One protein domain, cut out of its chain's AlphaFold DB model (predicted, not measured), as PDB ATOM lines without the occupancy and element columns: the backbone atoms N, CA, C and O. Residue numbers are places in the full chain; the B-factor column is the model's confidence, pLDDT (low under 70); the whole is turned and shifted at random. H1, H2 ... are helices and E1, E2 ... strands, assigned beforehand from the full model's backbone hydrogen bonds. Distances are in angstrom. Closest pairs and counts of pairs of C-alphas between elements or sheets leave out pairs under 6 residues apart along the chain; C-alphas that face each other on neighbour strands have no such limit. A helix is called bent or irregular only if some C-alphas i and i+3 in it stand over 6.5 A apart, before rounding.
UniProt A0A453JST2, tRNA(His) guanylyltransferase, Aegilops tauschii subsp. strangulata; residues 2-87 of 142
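What this domain is: This is residues 2 to 87 of the 142 residues of the protein "tRNA(His) guanylyltransferase" of Aegilops tauschii subsp. strangulata (UniProt A0A453JST2). A hairpin of two antiparallel strands, E1 and E2, is packed against a short helix, H1, and the long helix H3 crosses H1 at a steep tilt, while an extended stretch, residues 63 to 83, turns at one end of the domain and folds back along its length to the small helix H4 at the other end. The printed part has 86 residues, with four named helices and two named strands in the order H1 E1 E2 H2 H3 H4. The sheet has the order E1 - E2, antiparallel, and the class is mixed, helices and strands. The whole is only just compact, close to loose, with a radius of gyration of the C-alphas of 14.0 A, and its outline is only just elongated, spanning 46 by 23 by 20 A.

Where its parts are: H1, residues 2 to 11, begins at C-alpha 2 (-28.366, -14.752, 19.452) and is 14.1 A long. E1, residues 15 to 21, measures 17.5 A, and E2, residues 24 to 29, measures 16.6 A. H2 holds residues 35 to 38. H3, residues 40 to 62, is the longest helix, 31.5 A from C-alpha 40 (-43.222, 3.435, 16.543) to C-alpha 62. It has a kink of 28 degrees near residue 56 and is irregular: C-alphas 57 and 60 are 7.2 A apart. H4, residues 84 to 87, ends at C-alpha 87 (-40.716, -9.056, 4.098).

How they stand to each other: E1 and E2 form a hairpin, antiparallel, their directions at 165 degrees. N 19 and O 26 are within hydrogen-bond range at 2.9 A, as are N 28 and O 17 at 2.8 A. The closest C-alphas of H1 and E1 are those of Met 9 and Ile 15, 5.6 A apart. H1 and H3 touch, the closest C-alphas being those of Cys 4 and Phe 54, 5.2 A apart. They run opposite ways at a steep tilt of 49 degrees. H2 and H3 only just touch, with 3 pairs of C-alphas within 8 A, and touch only at the corner; H3 does so with residues 42 to 43 alone, and the closest C-alphas are those of Tyr 36 and Leu 42, 6.4 A apart. H3 is apart from E1 and from E2. H4 touches no helix, and it is apart from E2, but only just, the closest C-alphas being 8.1 A apart. In H1 every O i to N i+4 pair is within hydrogen-bond range, in H3 17 of 19 are, and H2 and H4 are too short for such a pair.

The domain as a whole: The C-alphas farthest apart are those of Ser 65 and Pro 82, 46.0 A. The printed part has no cut. The link from H3 to H4, 21 residues, is long; the other links are tight. The mean pLDDT of the printed part is 95.8, and no printed residue is under 70.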
ATOM      1  N   ASN A   2     -27.289 -13.746  19.566       97.56
ATOM      2  CA  ASN A   2     -28.366 -14.752  19.452       97.56
ATOM      3  C   ASN A   2     -29.114 -15.029  20.765       97.56
ATOM      4  O   ASN A   2     -30.334 -15.022  20.760       97.56
ATOM      5  N   ALA A   3     -28.421 -15.174  21.902       97.75
ATOM      6  CA  ALA A   3     -29.104 -15.331  23.193       97.75
ATOM      7  C   ALA A   3     -29.984 -14.128  23.567       97.75
ATOM      8  O   ALA A   3     -31.043 -14.297  24.157       97.75
ATOM      9  N   CYS A   4     -29.570 -12.916  23.195       97.62
ATOM     10  CA  CYS A   4     -30.374 -11.711  23.387       97.62
ATOM     11  C   CYS A   4     -31.613 -11.745  22.485       97.62
ATOM     12  O   CYS A   4     -32.696 -11.390  22.926       97.62
ATOM     13  N   ALA A   5     -31.465 -12.209  21.243       97.81
ATOM     14  CA  ALA A   5     -32.575 -12.358  20.312       97.81
ATOM     15  C   ALA A   5     -33.580 -13.433  20.747       97.81
ATOM     16  O   ALA A   5     -34.778 -13.211  20.620       97.81
ATOM     17  N   SER A   6     -33.121 -14.550  21.315       97.88
ATOM     18  CA  SER A   6     -34.012 -15.542  21.929       97.88
ATOM     19  C   SER A   6     -34.839 -14.918  23.056       97.88
ATOM     20  O   SER A   6     -36.059 -15.027  23.037       97.88
ATOM     21  N   LEU A   7     -34.200 -14.159  23.955       98.19
ATOM     22  CA  LEU A   7     -34.899 -13.437  25.026       98.19
ATOM     23  C   LEU A   7     -35.862 -12.365  24.492       98.19
ATOM     24  O   LEU A   7     -36.927 -12.168  25.062       98.19
ATOM     25  N   MET A   8     -35.530 -11.688  23.388       98.00
ATOM     26  CA  MET A   8     -36.464 -10.774  22.719       98.00
ATOM     27  C   MET A   8     -37.715 -11.500  22.235       98.00
ATOM     28  O   MET A   8     -38.815 -11.004  22.446       98.00
ATOM     29  N   MET A   9     -37.564 -12.663  21.601       97.69
ATOM     30  CA  MET A   9     -38.703 -13.446  21.114       97.69
ATOM     31  C   MET A   9     -39.551 -14.014  22.262       97.69
ATOM     32  O   MET A   9     -40.762 -14.130  22.123       97.69
ATOM     33  N   GLU A  10     -38.941 -14.311  23.414       97.50
ATOM     34  CA  GLU A  10     -39.667 -14.672  24.641       97.50
ATOM     35  C   GLU A  10     -40.417 -13.470  25.244       97.50
ATOM     36  O   GLU A  10     -41.572 -13.592  25.648       97.50
ATOM     37  N   GLN A  11     -39.774 -12.299  25.290       97.50
ATOM     38  CA  GLN A  11     -40.326 -11.069  25.867       97.50
ATOM     39  C   GLN A  11     -41.432 -10.442  25.006       97.50
ATOM     40  O   GLN A  11     -42.342  -9.802  25.538       97.50
ATOM     41  N   PHE A  12     -41.349 -10.606  23.687       96.81
ATOM     42  CA  PHE A  12     -42.300 -10.085  22.712       96.81
ATOM     43  C   PHE A  12     -42.853 -11.248  21.872       96.81
ATOM     44  O   PHE A  12     -42.355 -11.493  20.772       96.81
ATOM     45  N   PRO A  13     -43.904 -11.945  22.352       95.62
ATOM     46  CA  PRO A  13     -44.465 -13.122  21.679       95.62
ATOM     47  C   PRO A  13     -44.990 -12.858  20.262       95.62
ATOM     48  O   PRO A  13     -45.117 -13.778  19.460       95.62
ATOM     49  N   ASP A  14     -45.278 -11.594  19.945       96.75
ATOM     50  CA  ASP A  14     -45.692 -11.155  18.613       96.75
ATOM     51  C   ASP A  14     -44.552 -11.203  17.581       96.75
ATOM     52  O   ASP A  14     -44.814 -11.077  16.384       96.75
ATOM     53  N   ILE A  15     -43.293 -11.377  18.007       97.88
ATOM     54  CA  ILE A  15     -42.162 -11.608  17.106       97.88
ATOM     55  C   ILE A  15     -42.222 -13.050  16.597       97.88
ATOM     56  O   ILE A  15     -41.911 -14.002  17.309       97.88
ATOM     57  N   ILE A  16     -42.552 -13.204  15.319       96.69
ATOM     58  CA  ILE A  16     -42.706 -14.511  14.664       96.69
ATOM     59  C   ILE A  16     -41.431 -14.992  13.973       96.69
ATOM     60  O   ILE A  16     -41.308 -16.170  13.641       96.69
ATOM     61  N   PHE A  17     -40.480 -14.089  13.726       97.12
ATOM     62  CA  PHE A  17     -39.231 -14.427  13.056       97.12
ATOM     63  C   PHE A  17     -38.102 -13.481  13.467       97.12
ATOM     64  O   PHE A  17     -38.306 -12.275  13.606       97.12
ATOM     65  N   GLY A  18     -36.899 -14.029  13.619       97.19
ATOM     66  CA  GLY A  18     -35.686 -13.275  13.911       97.19
ATOM     67  C   GLY A  18     -34.542 -13.716  13.004       97.19
ATOM     68  O   GLY A  18     -34.262 -14.908  12.899       97.19
ATOM     69  N   TYR A  19     -33.857 -12.761  12.381       97.94
ATOM     70  CA  TYR A  19     -32.674 -13.008  11.557       97.94
ATOM     71  C   TYR A  19     -31.550 -12.059  11.944       97.94
ATOM     72  O   TYR A  19     -31.746 -10.848  11.947       97.94
ATOM     73  N   GLY A  20     -30.367 -12.588  12.240       96.94
ATOM     74  CA  GLY A  20     -29.212 -11.776  12.606       96.94
ATOM     75  C   GLY A  20     -27.931 -12.266  11.960       96.94
ATOM     76  O   GLY A  20     -27.730 -13.467  11.776       96.94
ATOM     77  N   PHE A  21     -27.058 -11.319  11.638       94.62
ATOM     78  CA  PHE A  21     -25.682 -11.574  11.238       94.62
ATOM     79  C   PHE A  21     -24.815 -10.383  11.637       94.62
ATOM     80  O   PHE A  21     -25.305  -9.260  11.752       94.62
ATOM     81  N   ASP A  22     -23.519 -10.632  11.829       92.06
ATOM     82  CA  ASP A  22     -22.569  -9.605  12.265       92.06
ATOM     83  C   ASP A  22     -23.022  -8.959  13.597       92.06
ATOM     84  O   ASP A  22     -23.248  -9.667  14.586       92.06
ATOM     85  N   ASN A  23     -23.191  -7.639  13.632       91.38
ATOM     86  CA  ASN A  23     -23.667  -6.868  14.777       91.38
ATOM     87  C   ASN A  23     -25.146  -6.441  14.667       91.38
ATOM     88  O   ASN A  23     -25.589  -5.604  15.451       91.38
ATOM     89  N   GLU A  24     -25.914  -7.009  13.732       94.19
ATOM     90  CA  GLU A  24     -27.282  -6.583  13.412       94.19
ATOM     91  C   GLU A  24     -28.306  -7.716  13.619       94.19
ATOM     92  O   GLU A  24     -28.004  -8.901  13.451       94.19
ATOM     93  N   TYR A  25     -29.545  -7.348  13.963       97.56
ATOM     94  CA  TYR A  25     -30.678  -8.270  14.080       97.56
ATOM     95  C   TYR A  25     -31.955  -7.630  13.528       97.56
ATOM     96  O   TYR A  25     -32.257  -6.475  13.820       97.56
ATOM     97  N   SER A  26     -32.713  -8.397  12.754       97.69
ATOM     98  CA  SER A  26     -34.024  -8.049  12.215       97.69
ATOM     99  C   SER A  26     -35.079  -8.909  12.905       97.69
ATOM    100  O   SER A  26     -34.964 -10.135  12.913       97.69
ATOM    101  N   PHE A  27     -36.115  -8.275  13.449       98.00
ATOM    102  CA  PHE A  27     -37.264  -8.953  14.047       98.00
ATOM    103  C   PHE A  27     -38.517  -8.657  13.230       98.00
ATOM    104  O   PHE A  27     -38.784  -7.506  12.892       98.00
ATOM    105  N   VAL A  28     -39.276  -9.700  12.908       97.81
ATOM    106  CA  VAL A  28     -40.550  -9.587  12.198       97.81
ATOM    107  C   VAL A  28     -41.667  -9.809  13.200       97.81
ATOM    108  O   VAL A  28     -41.796 -10.896  13.764       97.81
ATOM    109  N   PHE A  29     -42.473  -8.775  13.401       96.94
ATOM    110  CA  PHE A  29     -43.709  -8.870  14.163       96.94
ATOM    111  C   PHE A  29     -44.828  -9.419  13.280       96.94
ATOM    112  O   PHE A  29     -44.870  -9.149  12.077       96.94
ATOM    113  N   GLN A  30     -45.748 -10.175  13.873       95.44
ATOM    114  CA  GLN A  30     -46.957 -10.610  13.185       95.44
ATOM    115  C   GLN A  30     -47.770  -9.411  12.681       95.44
ATOM    116  O   GLN A  30     -47.868  -8.382  13.347       95.44
ATOM    117  N   GLU A  31     -48.401  -9.562  11.516       92.25
ATOM    118  CA  GLU A  31     -49.138  -8.488  10.834       92.25
ATOM    119  C   GLU A  31     -50.161  -7.803  11.755       92.25
ATOM    120  O   GLU A  31     -50.223  -6.573  11.827       92.25
ATOM    121  N   LYS A  32     -50.891  -8.613  12.530       93.25
ATOM    122  CA  LYS A  32     -51.966  -8.192  13.438       93.25
ATOM    123  C   LYS A  32     -51.488  -7.781  14.835       93.25
ATOM    124  O   LYS A  32     -52.303  -7.737  15.748       93.25
ATOM    125  N   THR A  33     -50.196  -7.512  15.029       94.69
ATOM    126  CA  THR A  33     -49.696  -7.061  16.334       94.69
ATOM    127  C   THR A  33     -50.396  -5.774  16.778       94.69
ATOM    128  O   THR A  33     -50.522  -4.814  16.007       94.69
ATOM    129  N   GLU A  34     -50.826  -5.769  18.038       95.12
ATOM    130  CA  GLU A  34     -51.368  -4.605  18.748       95.12
ATOM    131  C   GLU A  34     -50.349  -4.027  19.744       95.12
ATOM    132  O   GLU A  34     -50.678  -3.140  20.538       95.12
ATOM    133  N   LEU A  35     -49.101  -4.516  19.710       94.44
ATOM    134  CA  LEU A  35     -48.035  -4.097  20.612       94.44
ATOM    135  C   LEU A  35     -47.899  -2.571  20.603       94.44
ATOM    136  O   LEU A  35     -47.657  -1.959  19.563       94.44
ATOM    137  N   TYR A  36     -48.087  -1.963  21.776       95.62
ATOM    138  CA  TYR A  36     -48.062  -0.510  21.974       95.62
ATOM    139  C   TYR A  36     -48.961   0.276  21.012       95.62
ATOM    140  O   TYR A  36     -48.616   1.389  20.630       95.62
ATOM    141  N   GLN A  37     -50.092  -0.294  20.579       95.12
ATOM    142  CA  GLN A  37     -50.968   0.314  19.566       95.12
ATOM    143  C   GLN A  37     -50.225   0.661  18.264       95.12
ATOM    144  O   GLN A  37     -50.633   1.552  17.523       95.12
ATOM    145  N   ARG A  38     -49.127  -0.055  17.987       93.12
ATOM    146  CA  ARG A  38     -48.223   0.180  16.858       93.12
ATOM    147  C   ARG A  38     -47.553   1.560  16.884       93.12
ATOM    148  O   ARG A  38     -47.135   2.056  15.839       93.12
ATOM    149  N   ASP A  39     -47.421   2.160  18.069       96.00
ATOM    150  CA  ASP A  39     -46.637   3.376  18.260       96.00
ATOM    151  C   ASP A  39     -45.149   3.070  18.045       96.00
ATOM    152  O   ASP A  39     -44.502   2.360  18.822       96.00
ATOM    153  N   GLU A  40     -44.608   3.624  16.962       95.00
ATOM    154  CA  GLU A  40     -43.222   3.435  16.543       95.00
ATOM    155  C   GLU A  40     -42.218   3.798  17.647       95.00
ATOM    156  O   GLU A  40     -41.247   3.074  17.862       95.00
ATOM    157  N   ARG A  41     -42.450   4.883  18.394       96.50
ATOM    158  CA  ARG A  41     -41.505   5.369  19.411       96.50
ATOM    159  C   ARG A  41     -41.450   4.417  20.596       96.50
ATOM    160  O   ARG A  41     -40.367   4.159  21.129       96.50
ATOM    161  N   LEU A  42     -42.602   3.887  21.004       96.69
ATOM    162  CA  LEU A  42     -42.686   2.893  22.074       96.69
ATOM    163  C   LEU A  42     -42.061   1.563  21.649       96.69
ATOM    164  O   LEU A  42     -41.291   0.990  22.418       96.69
ATOM    165  N   ILE A  43     -42.304   1.114  20.414       96.00
ATOM    166  CA  ILE A  43     -41.667  -0.093  19.871       96.00
ATOM    167  C   ILE A  43     -40.142   0.072  19.842       96.00
ATOM    168  O   ILE A  43     -39.434  -0.784  20.372       96.00
ATOM    169  N   ILE A  44     -39.632   1.175  19.283       96.44
ATOM    170  CA  ILE A  44     -38.189   1.450  19.181       96.44
ATOM    171  C   ILE A  44     -37.543   1.499  20.565       96.44
ATOM    172  O   ILE A  44     -36.567   0.790  20.817       96.44
ATOM    173  N   SER A  45     -38.079   2.320  21.473       96.81
ATOM    174  CA  SER A  45     -37.492   2.498  22.806       96.81
ATOM    175  C   SER A  45     -37.555   1.221  23.646       96.81
ATOM    176  O   SER A  45     -36.571   0.878  24.306       96.81
ATOM    177  N   SER A  46     -38.659   0.474  23.576       96.56
ATOM    178  CA  SER A  46     -38.809  -0.809  24.266       96.56
ATOM    179  C   SER A  46     -37.849  -1.860  23.706       96.56
ATOM    180  O   SER A  46     -37.061  -2.436  24.451       96.56
ATOM    181  N   CYS A  47     -37.797  -2.037  22.382       96.50
ATOM    182  CA  CYS A  47     -36.896  -3.010  21.764       96.50
ATOM    183  C   CYS A  47     -35.420  -2.679  22.019       96.50
ATOM    184  O   CYS A  47     -34.653  -3.565  22.390       96.50
ATOM    185  N   SER A  48     -35.015  -1.413  21.859       96.62
ATOM    186  CA  SER A  48     -33.628  -0.985  22.088       96.62
ATOM    187  C   SER A  48     -33.211  -1.183  23.549       96.62
ATOM    188  O   SER A  48     -32.144  -1.742  23.822       96.62
ATOM    189  N   SER A  49     -34.067  -0.797  24.503       96.88
ATOM    190  CA  SER A  49     -33.775  -0.953  25.933       96.88
ATOM    191  C   SER A  49     -33.751  -2.422  26.369       96.88
ATOM    192  O   SER A  49     -32.796  -2.834  27.034       96.88
ATOM    193  N   CYS A  50     -34.722  -3.237  25.941       97.06
ATOM    194  CA  CYS A  50     -34.745  -4.676  26.212       97.06
ATOM    195  C   CYS A  50     -33.512  -5.374  25.636       97.06
ATOM    196  O   CYS A  50     -32.824  -6.091  26.361       97.06
ATOM    197  N   PHE A  51     -33.175  -5.121  24.367       97.50
ATOM    198  CA  PHE A  51     -32.020  -5.755  23.737       97.50
ATOM    199  C   PHE A  51     -30.710  -5.365  24.433       97.50
ATOM    200  O   PHE A  51     -29.870  -6.225  24.702       97.50
ATOM    201  N   THR A  52     -30.555  -4.083  24.786       97.56
ATOM    202  CA  THR A  52     -29.411  -3.575  25.560       97.56
ATOM    203  C   THR A  52     -29.292  -4.296  26.901       97.56
ATOM    204  O   THR A  52     -28.224  -4.819  27.227       97.56
ATOM    205  N   SER A  53     -30.396  -4.390  27.648       97.56
ATOM    206  CA  SER A  53     -30.444  -5.081  28.939       97.56
ATOM    207  C   SER A  53     -30.065  -6.557  28.800       97.56
ATOM    208  O   SER A  53     -29.151  -7.031  29.477       97.56
ATOM    209  N   PHE A  54     -30.667  -7.274  27.848       97.81
ATOM    210  CA  PHE A  54     -30.357  -8.682  27.596       97.81
ATOM    211  C   PHE A  54     -28.902  -8.900  27.188       97.81
ATOM    212  O   PHE A  54     -28.290  -9.884  27.604       97.81
ATOM    213  N   TYR A  55     -28.317  -7.992  26.407       97.38
ATOM    214  CA  TYR A  55     -26.901  -8.063  26.058       97.38
ATOM    215  C   TYR A  55     -26.007  -7.924  27.289       97.38
ATOM    216  O   TYR A  55     -25.086  -8.721  27.472       97.38
ATOM    217  N   MET A  56     -26.295  -6.955  28.160       97.44
ATOM    218  CA  MET A  56     -25.551  -6.757  29.405       97.44
ATOM    219  C   MET A  56     -25.698  -7.956  30.347       97.44
ATOM    220  O   MET A  56     -24.697  -8.451  30.860       97.44
ATOM    221  N   MET A  57     -26.917  -8.475  30.515       96.75
ATOM    222  CA  MET A  57     -27.198  -9.658  31.338       96.75
ATOM    223  C   MET A  57     -26.443 -10.893  30.842       96.75
ATOM    224  O   MET A  57     -25.886 -11.648  31.636       96.75
ATOM    225  N   LYS A  58     -26.395 -11.095  29.521       97.31
ATOM    226  CA  LYS A  58     -25.719 -12.240  28.905       97.31
ATOM    227  C   LYS A  58     -24.211 -12.053  28.767       97.31
ATOM    228  O   LYS A  58     -23.512 -13.028  28.517       97.31
ATOM    229  N   TRP A  59     -23.669 -10.856  28.978       97.25
ATOM    230  CA  TRP A  59     -22.249 -10.576  28.756       97.25
ATOM    231  C   TRP A  59     -21.317 -11.543  29.496       97.25
ATOM    232  O   TRP A  59     -20.424 -12.123  28.883       97.25
ATOM    233  N   LYS A  60     -21.552 -11.763  30.793       97.12
ATOM    234  CA  LYS A  60     -20.697 -12.623  31.626       97.12
ATOM    235  C   LYS A  60     -20.814 -14.115  31.319       97.12
ATOM    236  O   LYS A  60     -19.859 -14.838  31.578       97.12
ATOM    237  N   GLU A  61     -21.921 -14.558  30.725       97.44
ATOM    238  CA  GLU A  61     -22.054 -15.931  30.215       97.44
ATOM    239  C   GLU A  61     -21.093 -16.183  29.041       97.44
ATOM    240  O   GLU A  61     -20.487 -17.248  28.965       97.44
ATOM    241  N   TYR A  62     -20.925 -15.206  28.142       96.62
ATOM    242  CA  TYR A  62     -20.117 -15.361  26.923       96.62
ATOM    243  C   TYR A  62     -18.677 -14.856  27.070       96.62
ATOM    244  O   TYR A  62     -17.776 -15.355  26.398       96.62
ATOM    245  N   PHE A  63     -18.442 -13.885  27.954       96.62
ATOM    246  CA  PHE A  63     -17.125 -13.303  28.212       96.62
ATOM    247  C   PHE A  63     -16.815 -13.255  29.720       96.62
ATOM    248  O   PHE A  63     -16.728 -12.167  30.298       96.62
ATOM    249  N   PRO A  64     -16.607 -14.409  30.387       96.69
ATOM    250  CA  PRO A  64     -16.473 -14.465  31.847       96.69
ATOM    251  C   PRO A  64     -15.322 -13.606  32.389       96.69
ATOM    252  O   PRO A  64     -15.465 -12.912  33.396       96.69
ATOM    253  N   SER A  65     -14.194 -13.607  31.676       97.12
ATOM    254  CA  SER A  65     -12.961 -12.903  32.041       97.12
ATOM    255  C   SER A  65     -12.882 -11.462  31.532       97.12
ATOM    256  O   SER A  65     -11.887 -10.786  31.788       97.12
ATOM    257  N   LYS A  66     -13.897 -10.973  30.807       96.25
ATOM    258  CA  LYS A  66     -13.914  -9.610  30.270       96.25
ATOM    259  C   LYS A  66     -14.960  -8.783  31.001       96.25
ATOM    260  O   LYS A  66     -16.126  -9.165  31.083       96.25
ATOM    261  N   GLU A  67     -14.560  -7.634  31.528       95.44
ATOM    262  CA  GLU A  67     -15.523  -6.660  32.041       95.44
ATOM    263  C   GLU A  67     -16.166  -5.878  30.899       95.44
ATOM    264  O   GLU A  67     -15.534  -5.586  29.878       95.44
ATOM    265  N   LEU A  68     -17.444  -5.550  31.076       94.56
ATOM    266  CA  LEU A  68     -18.138  -4.646  30.177       94.56
ATOM    267  C   LEU A  68     -17.727  -3.217  30.540       94.56
ATOM    268  O   LEU A  68     -18.097  -2.707  31.592       94.56
ATOM    269  N   VAL A  69     -16.937  -2.585  29.674       94.75
ATOM    270  CA  VAL A  69     -16.377  -1.246  29.937       94.75
ATOM    271  C   VAL A  69     -17.435  -0.149  29.803       94.75
ATOM    272  O   VAL A  69     -17.395   0.844  30.520       94.75
ATOM    273  N   GLN A  70     -18.391  -0.330  28.892       93.69
ATOM    274  CA  GLN A  70     -19.482   0.608  28.651       93.69
ATOM    275  C   GLN A  70     -20.748  -0.146  28.234       93.69
ATOM    276  O   GLN A  70     -20.632  -1.197  27.591       93.69
ATOM    277  N   PRO A  71     -21.947   0.374  28.556       91.94
ATOM    278  CA  PRO A  71     -23.188  -0.182  28.039       91.94
ATOM    279  C   PRO A  71     -23.158  -0.229  26.505       91.94
ATOM    280  O   PRO A  71     -22.707   0.734  25.875       91.94
ATOM    281  N   PRO A  72     -23.607  -1.331  25.882       93.94
ATOM    282  CA  PRO A  72     -23.745  -1.370  24.438       93.94
ATOM    283  C   PRO A  72     -24.845  -0.396  24.006       93.94
ATOM    284  O   PRO A  72     -25.784  -0.122  24.752       93.94
ATOM    285  N   HIS A  73     -24.736   0.107  22.783       92.69
ATOM    286  CA  HIS A  73     -25.759   0.941  22.172       92.69
ATOM    287  C   HIS A  73     -26.284   0.249  20.918       92.69
ATOM    288  O   HIS A  73     -25.495  -0.155  20.062       92.69
ATOM    289  N   PHE A  74     -27.605   0.123  20.818       94.31
ATOM    290  CA  PHE A  74     -28.278  -0.473  19.670       94.31
ATOM    291  C   PHE A  74     -29.233   0.540  19.050       94.31
ATOM    292  O   PHE A  74     -30.221   0.945  19.672       94.31
ATOM    293  N   GLN A  75     -28.939   0.918  17.808       94.50
ATOM    294  CA  GLN A  75     -29.863   1.663  16.966       94.50
ATOM    295  C   GLN A  75     -30.966   0.717  16.488       94.50
ATOM    296  O   GLN A  75     -30.691  -0.401  16.053       94.50
ATOM    297  N   VAL A  76     -32.211   1.170  16.596       95.06
ATOM    298  CA  VAL A  76     -33.391   0.421  16.165       95.06
ATOM    299  C   VAL A  76     -34.161   1.283  15.184       95.06
ATOM    300  O   VAL A  76     -34.404   2.460  15.439       95.06
ATOM    301  N   GLU A  77     -34.550   0.672  14.074       94.25
ATOM    302  CA  GLU A  77     -35.388   1.270  13.043       94.25
ATOM    303  C   GLU A  77     -36.599   0.371  12.829       94.25
ATOM    304  O   GLU A  77     -36.490  -0.858  12.864       94.25
ATOM    305  N   VAL A  78     -37.761   0.983  12.613       94.44
ATOM    306  CA  VAL A  78     -39.003   0.269  12.325       94.44
ATOM    307  C   VAL A  78     -39.380   0.544  10.878       94.44
ATOM    308  O   VAL A  78     -39.378   1.677  10.413       94.44
ATOM    309  N   SER A  79     -39.688  -0.516  10.139       93.19
ATOM    310  CA  SER A  79     -40.165  -0.430   8.761       93.19
ATOM    311  C   SER A  79     -41.445  -1.240   8.627       93.19
ATOM    312  O   SER A  79     -41.506  -2.388   9.064       93.19
ATOM    313  N   CYS A  80     -42.468  -0.640   8.022       92.00
ATOM    314  CA  CYS A  80     -43.734  -1.307   7.748       92.00
ATOM    315  C   CYS A  80     -43.773  -1.757   6.288       92.00
ATOM    316  O   CYS A  80     -43.666  -0.935   5.379       92.00
ATOM    317  N   TYR A  81     -43.964  -3.056   6.072       92.88
ATOM    318  CA  TYR A  81     -44.150  -3.631   4.744       92.88
ATOM    319  C   TYR A  81     -45.614  -4.041   4.560       92.88
ATOM    320  O   TYR A  81     -46.154  -4.713   5.438       92.88
ATOM    321  N   PRO A  82     -46.266  -3.649   3.450       90.00
ATOM    322  CA  PRO A  82     -47.695  -3.890   3.253       90.00
ATOM    323  C   PRO A  82     -48.026  -5.348   2.914       90.00
ATOM    324  O   PRO A  82     -49.168  -5.760   3.076       90.00
ATOM    325  N   GLU A  83     -47.047  -6.130   2.447       92.44
ATOM    326  CA  GLU A  83     -47.250  -7.516   2.026       92.44
ATOM    327  C   GLU A  83     -46.169  -8.443   2.601       92.44
ATOM    328  O   GLU A  83     -44.980  -8.097   2.555       92.44
ATOM    329  N   PRO A  84     -46.529  -9.665   3.044       92.62
ATOM    330  CA  PRO A  84     -45.562 -10.649   3.536       92.62
ATOM    331  C   PRO A  84     -44.444 -10.967   2.537       92.62
ATOM    332  O   PRO A  84     -43.298 -11.175   2.932       92.62
ATOM    333  N   ARG A  85     -44.741 -10.943   1.230       95.69
ATOM    334  CA  ARG A  85     -43.745 -11.177   0.176       95.69
ATOM    335  C   ARG A  85     -42.593 -10.171   0.232       95.69
ATOM    336  O   ARG A  85     -41.443 -10.566   0.081       95.69
ATOM    337  N   ILE A  86     -42.881  -8.903   0.524       96.44
ATOM    338  CA  ILE A  86     -41.858  -7.853   0.616       96.44
ATOM    339  C   ILE A  86     -40.957  -8.089   1.838       96.44
ATOM    340  O   ILE A  86     -39.752  -7.848   1.777       96.44
ATOM    341  N   VAL A  87     -41.508  -8.628   2.933       96.00
ATOM    342  CA  VAL A  87     -40.716  -9.056   4.098       96.00
ATOM    343  C   VAL A  87     -39.787 -10.214   3.723       96.00
ATOM    344  O   VAL A  87     -38.612 -10.199   4.089       96.00
TER     345      VAL A  87